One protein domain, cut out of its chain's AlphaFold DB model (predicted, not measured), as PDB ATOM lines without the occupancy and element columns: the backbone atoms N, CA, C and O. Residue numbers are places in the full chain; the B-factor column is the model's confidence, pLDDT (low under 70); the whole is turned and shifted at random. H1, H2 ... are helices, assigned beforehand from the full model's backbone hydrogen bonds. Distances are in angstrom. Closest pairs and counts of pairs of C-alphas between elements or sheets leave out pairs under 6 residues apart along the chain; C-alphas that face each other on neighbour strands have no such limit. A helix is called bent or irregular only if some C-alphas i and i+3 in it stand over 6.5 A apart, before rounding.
ATOM      1  N   ASN A  59      51.553  30.239  -2.048       63.56
ATOM      2  CA  ASN A  59      50.160  30.219  -1.633       63.56
ATOM      3  C   ASN A  59      49.786  31.370  -0.685       63.56
ATOM      4  O   ASN A  59      48.749  31.989  -0.867       63.56
ATOM      5  N   ASN A  60      50.641  31.725   0.280       69.62
ATOM      6  CA  ASN A  60      50.319  32.807   1.215       69.62
ATOM      7  C   ASN A  60      50.234  34.159   0.493       69.62
ATOM      8  O   ASN A  60      49.334  34.944   0.759       69.62
ATOM      9  N   PHE A  61      51.135  34.427  -0.456       68.38
ATOM     10  CA  PHE A  61      51.101  35.676  -1.219       68.38
ATOM     11  C   PHE A  61      49.905  35.733  -2.164       68.38
ATOM     12  O   PHE A  61      49.219  36.751  -2.191       68.38
ATOM     13  N   SER A  62      49.614  34.650  -2.893       76.88
ATOM     14  CA  SER A  62      48.441  34.598  -3.767       76.88
ATOM     15  C   SER A  62      47.136  34.691  -2.976       76.88
ATOM     16  O   SER A  62      46.249  35.448  -3.356       76.88
ATOM     17  N   GLU A  63      47.022  33.998  -1.841       79.12
ATOM     18  CA  GLU A  63      45.842  34.068  -0.974       79.12
ATOM     19  C   GLU A  63      45.678  35.452  -0.347       79.12
ATOM     20  O   GLU A  63      44.567  35.974  -0.290       79.12
ATOM     21  N   VAL A  64      46.764  36.073   0.126       82.25
ATOM     22  CA  VAL A  64      46.729  37.445   0.647       82.25
ATOM     23  C   VAL A  64      46.346  38.429  -0.457       82.25
ATOM     24  O   VAL A  64      45.478  39.259  -0.218       82.25
ATOM     25  N   ALA A  65      46.911  38.316  -1.661       84.06
ATOM     26  CA  ALA A  65      46.589  39.203  -2.779       84.06
ATOM     27  C   ALA A  65      45.111  39.098  -3.189       84.06
ATOM     28  O   ALA A  65      44.422  40.113  -3.274       84.06
ATOM     29  N   ILE A  66      44.597  37.875  -3.361       85.44
ATOM     30  CA  ILE A  66      43.181  37.639  -3.682       85.44
ATOM     31  C   ILE A  66      42.272  38.143  -2.562       85.44
ATOM     32  O   ILE A  66      41.233  38.744  -2.833       85.44
ATOM     33  N   ARG A  67      42.662  37.934  -1.304       86.00
ATOM     34  CA  ARG A  67      41.911  38.419  -0.145       86.00
ATOM     35  C   ARG A  67      41.870  39.941  -0.095       86.00
ATOM     36  O   ARG A  67      40.782  40.476   0.024       86.00
ATOM     37  N   ILE A  68      42.996  40.635  -0.258       86.38
ATOM     38  CA  ILE A  68      43.031  42.106  -0.319       86.38
ATOM     39  C   ILE A  68      42.137  42.611  -1.454       86.38
ATOM     40  O   ILE A  68      41.331  43.512  -1.252       86.38
ATOM     41  N   PHE A  69      42.228  42.006  -2.639       86.44
ATOM     42  CA  PHE A  69      41.398  42.405  -3.771       86.44
ATOM     43  C   PHE A  69      39.900  42.212  -3.481       86.44
ATOM     44  O   PHE A  69      39.094  43.118  -3.679       86.44
ATOM     45  N   LYS A  70      39.511  41.056  -2.944       84.56
ATOM     46  CA  LYS A  70      38.112  40.761  -2.616       84.56
ATOM     47  C   LYS A  70      37.573  41.621  -1.465       84.56
ATOM     48  O   LYS A  70      36.405  42.012  -1.492       84.56
ATOM     49  N   ASP A  71      38.402  41.868  -0.459       85.38
ATOM     50  CA  ASP A  71      37.989  42.445   0.817       85.38
ATOM     51  C   ASP A  71      38.066  43.963   0.813       85.38
ATOM     52  O   ASP A  71      37.122  44.607   1.251       85.38
ATOM     53  N   GLU A  72      39.149  44.525   0.281       83.88
ATOM     54  CA  GLU A  72      39.388  45.967   0.276       83.88
ATOM     55  C   GLU A  72      38.861  46.591  -1.020       83.88
ATOM     56  O   GLU A  72      38.022  47.485  -0.977       83.88
ATOM     57  N   VAL A  73      39.283  46.071  -2.184       84.38
ATOM     58  CA  VAL A  73      38.968  46.676  -3.496       84.38
ATOM     59  C   VAL A  73      37.511  46.443  -3.897       84.38
ATOM     60  O   VAL A  73      36.815  47.373  -4.296       84.38
ATOM     61  N   LEU A  74      37.020  45.206  -3.779       84.31
ATOM     62  CA  LEU A  74      35.622  44.873  -4.084       84.31
ATOM     63  C   LEU A  74      34.685  45.059  -2.877       84.31
ATOM     64  O   LEU A  74      33.465  44.917  -3.014       84.31
ATOM     65  N   SER A  75      35.250  45.343  -1.697       78.94
ATOM     66  CA  SER A  75      34.553  45.572  -0.425       78.94
ATOM     67  C   SER A  75      33.604  44.441   0.022       78.94
ATOM     68  O   SER A  75      32.779  44.643   0.903       78.94
ATOM     69  N   ARG A  76      33.659  43.242  -0.579       66.44
ATOM     70  CA  ARG A  76      32.693  42.127  -0.400       66.44
ATOM     71  C   ARG A  76      31.196  42.459  -0.588       66.44
ATOM     72  O   ARG A  76      30.375  41.571  -0.371       66.44
ATOM     73  N   VAL A  77      30.805  43.677  -0.984       58.78
ATOM     74  CA  VAL A  77      29.393  44.128  -0.898       58.78
ATOM     75  C   VAL A  77      28.575  43.848  -2.164       58.78
ATOM     76  O   VAL A  77      27.348  43.888  -2.120       58.78
ATOM     77  N   LYS A  78      29.206  43.562  -3.309       58.47
ATOM     78  CA  LYS A  78      28.492  43.349  -4.578       58.47
ATOM     79  C   LYS A  78      28.856  42.011  -5.204       58.47
ATOM     80  O   LYS A  78      30.030  41.695  -5.385       58.47
ATOM     81  N   ALA A  79      27.837  41.233  -5.563       62.09
ATOM     82  CA  ALA A  79      28.004  40.100  -6.456       62.09
ATOM     83  C   ALA A  79      28.312  40.647  -7.857       62.09
ATOM     84  O   ALA A  79      27.412  41.068  -8.582       62.09
ATOM     85  N   TYR A  80      29.591  40.699  -8.216       71.88
ATOM     86  CA  TYR A  80      29.996  40.961  -9.591       71.88
ATOM     87  C   TYR A  80      29.758  39.691 -10.413       71.88
ATOM     88  O   TYR A  80      30.188  38.605 -10.020       71.88
ATOM     89  N   ASN A  81      29.067  39.814 -11.547       85.19
ATOM     90  CA  ASN A  81      29.117  38.774 -12.568       85.19
ATOM     91  C   ASN A  81      30.446  38.910 -13.338       85.19
ATOM     92  O   ASN A  81      31.164  39.899 -13.187       85.19
ATOM     93  N   VAL A  82      30.807  37.910 -14.145       87.81
ATOM     94  CA  VAL A  82      32.120  37.892 -14.820       87.81
ATOM     95  C   VAL A  82      32.326  39.127 -15.709       87.81
ATOM     96  O   VAL A  82      33.424  39.676 -15.739       87.81
ATOM     97  N   ILE A  83      31.268  39.600 -16.374       88.44
ATOM     98  CA  ILE A  83      31.327  40.769 -17.261       88.44
ATOM     99  C   ILE A  83      31.576  42.043 -16.449       88.44
ATOM    100  O   ILE A  83      32.471  42.811 -16.784       88.44
ATOM    101  N   THR A  84      30.843  42.251 -15.351       86.75
ATOM    102  CA  THR A  84      31.013  43.449 -14.515       86.75
ATOM    103  C   THR A  84      32.342  43.458 -13.773       86.75
ATOM    104  O   THR A  84      32.898  44.528 -13.541       86.75
ATOM    105  N   LEU A  85      32.886  42.289 -13.425       86.94
ATOM    106  CA  LEU A  85      34.230  42.195 -12.862       86.94
ATOM    107  C   LEU A  85      35.298  42.578 -13.894       86.94
ATOM    108  O   LEU A  85      36.230  43.307 -13.566       86.94
ATOM    109  N   MET A  86      35.160  42.097 -15.133       87.69
ATOM    110  CA  MET A  86      36.092  42.418 -16.213       87.69
ATOM    111  C   MET A  86      36.066  43.912 -16.549       87.69
ATOM    112  O   MET A  86      37.127  44.525 -16.646       87.69
ATOM    113  N   ASP A  87      34.871  44.496 -16.647       88.44
ATOM    114  CA  ASP A  87      34.687  45.932 -16.849       88.44
ATOM    115  C   ASP A  87      35.320  46.746 -15.709       88.44
ATOM    116  O   ASP A  87      36.130  47.635 -15.963       88.44
ATOM    117  N   PHE A  88      35.069  46.376 -14.447       87.38
ATOM    118  CA  PHE A  88      35.689  47.029 -13.291       87.38
ATOM    119  C   PHE A  88      37.223  47.000 -13.357       87.38
ATOM    120  O   PHE A  88      37.865  48.036 -13.167       87.38
ATOM    121  N   CYS A  89      37.812  45.835 -13.644       87.44
ATOM    122  CA  CYS A  89      39.261  45.683 -13.768       87.44
ATOM    123  C   CYS A  89      39.848  46.529 -14.906       87.44
ATOM    124  O   CYS A  89      40.960  47.028 -14.762       87.44
ATOM    125  N   ALA A  90      39.117  46.690 -16.012       88.69
ATOM    126  CA  ALA A  90      39.584  47.418 -17.186       88.69
ATOM    127  C   ALA A  90      39.409  48.942 -17.082       88.69
ATOM    128  O   ALA A  90      40.192  49.674 -17.676       88.69
ATOM    129  N   THR A  91      38.393  49.431 -16.360       86.38
ATOM    130  CA  THR A  91      38.003  50.856 -16.405       86.38
ATOM    131  C   THR A  91      38.083  51.573 -15.061       86.38
ATOM    132  O   THR A  91      38.328  52.778 -14.993       86.38
ATOM    133  N   THR A  92      37.854  50.852 -13.963       85.50
ATOM    134  CA  THR A  92      37.639  51.459 -12.641       85.50
ATOM    135  C   THR A  92      38.789  51.178 -11.682       85.50
ATOM    136  O   THR A  92      39.071  52.000 -10.813       85.50
ATOM    137  N   LEU A  93      39.475  50.046 -11.841       88.12
ATOM    138  CA  LEU A  93      40.527  49.600 -10.931       88.12
ATOM    139  C   LEU A  93      41.700  50.584 -10.843       88.12
ATOM    140  O   LEU A  93      42.164  50.886  -9.747       88.12
ATOM    141  N   GLU A  94      42.145  51.118 -11.978       88.12
ATOM    142  CA  GLU A  94      43.201  52.133 -12.011       88.12
ATOM    143  C   GLU A  94      42.774  53.389 -11.245       88.12
ATOM    144  O   GLU A  94      43.447  53.808 -10.307       88.12
ATOM    145  N   ASN A  95      41.579  53.907 -11.542       87.50
ATOM    146  CA  ASN A  95      41.001  55.051 -10.840       87.50
ATOM    147  C   ASN A  95      40.858  54.808  -9.330       87.50
ATOM    148  O   ASN A  95      41.057  55.728  -8.535       87.50
ATOM    149  N   TYR A  96      40.514  53.586  -8.917       87.00
ATOM    150  CA  TYR A  96      40.453  53.203  -7.509       87.00
ATOM    151  C   TYR A  96      41.826  53.338  -6.836       87.00
ATOM    152  O   TYR A  96      41.934  53.980  -5.788       87.00
ATOM    153  N   TYR A  97      42.884  52.799  -7.449       88.62
ATOM    154  CA  TYR A  97      44.238  52.913  -6.907       88.62
ATOM    155  C   TYR A  97      44.747  54.355  -6.919       88.62
ATOM    156  O   TYR A  97      45.259  54.817  -5.898       88.62
ATOM    157  N   SER A  98      44.537  55.097  -8.008       88.31
ATOM    158  CA  SER A  98      44.921  56.508  -8.100       88.31
ATOM    159  C   SER A  98      44.237  57.351  -7.027       88.31
ATOM    160  O   SER A  98      44.894  58.165  -6.383       88.31
ATOM    161  N   ARG A  99      42.947  57.115  -6.742       87.38
ATOM    162  CA  ARG A  99      42.243  57.778  -5.628       87.38
ATOM    163  C   ARG A  99      42.865  57.449  -4.276       87.38
ATOM    164  O   ARG A  99      43.081  58.365  -3.490       87.38
ATOM    165  N   GLY A 100      43.199  56.184  -4.016       85.38
ATOM    166  CA  GLY A 100      43.857  55.786  -2.767       85.38
ATOM    167  C   GLY A 100      45.216  56.468  -2.564       85.38
ATOM    168  O   GLY A 100      45.522  56.950  -1.473       85.38
ATOM    169  N   LEU A 101      46.016  56.580  -3.630       88.00
ATOM    170  CA  LEU A 101      47.285  57.313  -3.603       88.00
ATOM    171  C   LEU A 101      47.067  58.821  -3.390       88.00
ATOM    172  O   LEU A 101      47.767  59.441  -2.590       88.00
ATOM    173  N   GLN A 102      46.056  59.409  -4.032       85.81
ATOM    174  CA  GLN A 102      45.706  60.821  -3.850       85.81
ATOM    175  C   GLN A 102      45.181  61.132  -2.442       85.81
ATOM    176  O   GLN A 102      45.457  62.195  -1.893       85.81
ATOM    177  N   GLU A 103      44.426  60.229  -1.816       84.94
ATOM    178  CA  GLU A 103      43.991  60.394  -0.423       84.94
ATOM    179  C   GLU A 103      45.182  60.449   0.538       84.94
ATOM    180  O   GLU A 103      45.182  61.231   1.498       84.94
ATOM    181  N   PHE A 104      46.214  59.653   0.255       82.81
ATOM    182  CA  PHE A 104      47.475  59.702   0.975       82.81
ATOM    183  C   PHE A 104      48.214  61.031   0.741       82.81
ATOM    184  O   PHE A 104      48.587  61.696   1.711       82.81
ATOM    185  N   SER A 105      48.395  61.453  -0.517       83.94
ATOM    186  CA  SER A 105      49.142  62.678  -0.842       83.94
ATOM    187  C   SER A 105      48.456  63.945  -0.318       83.94
ATOM    188  O   SER A 105      49.121  64.840   0.202       83.94
ATOM    189  N   ASN A 106      47.123  63.994  -0.366       81.31
ATOM    190  CA  ASN A 106      46.313  65.160  -0.003       81.31
ATOM    191  C   ASN A 106      45.980  65.254   1.499       81.31
ATOM    192  O   ASN A 106      45.018  65.924   1.871       81.31
ATOM    193  N   TYR A 107      46.728  64.577   2.380       68.50
ATOM    194  CA  TYR A 107      46.513  64.580   3.839       68.50
ATOM    195  C   TYR A 107      45.128  64.102   4.306       68.50
ATOM    196  O   TYR A 107      44.760  64.311   5.466       68.50
TER     197      TYR A 107
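What this domain is: This is residues 59 to 107 of the 213 residues of the protein "SWIM-type domain-containing protein" of Araneus ventricosus (UniProt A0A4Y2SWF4). A long helix, H2, bent partway into two arms, is met by a second helix, H1, whose last turn comes close to H2b just past the bend, with an eight-residue link looping from there to the start of H2a. Two helix tips stick out from this small body: residues 59 to 66 of H1, and residues 98 to 107, of which 98 to 105 belong to H2. The 49 printed residues hold two named helices, H1 then H2, and no named strand, and the class is all helix. The whole is loose, with a radius of gyration of the C-alphas of 12.4 A and spans of 33 by 27 by 18 A.

Where its parts are: Find C-alpha 82 at (32.120, 37.892, -14.820), where H2, residues 82 to 105, begins. By its hydrogen bonds it was assigned as one helix, but it is bent: C-alphas 91 and 94 are 6.9 A apart. Arm H2a, residues 82 to 91, measures 14.3 A, and arm H2b, residues 94 to 105, measures 16.5 A, ending at C-alpha 105 at (49.142, 62.678, -0.842). Look back to C-alpha 59 at (50.160, 30.219, -1.633) for H1, residues 59 to 73, 20.0 A long; it is neither bent nor irregular, but only just: C-alphas 70 and 73 are 6.0 A apart.

How they stand to each other: H2a and H2b are near each other, at a steep tilt of 50 degrees. H1 and H2b are close but not clearly touching: their closest C-alphas, of Val 73 and Tyr 96, are 7.8 A apart. Their lines are about perpendicular, at 83 degrees. H1 and H2a are apart. In H1, H2a and H2b every O i to N i+4 pair is within hydrogen-bond range.

The domain as a whole: The two C-alphas farthest apart, of Val 82 and Tyr 107, are 35.6 A apart. The printed part has no cut, and the link from H1 to H2 is short. The mean pLDDT of the printed part is 81.8; look for values under 70 at residues 59 to 61, 76 to 79 and 107.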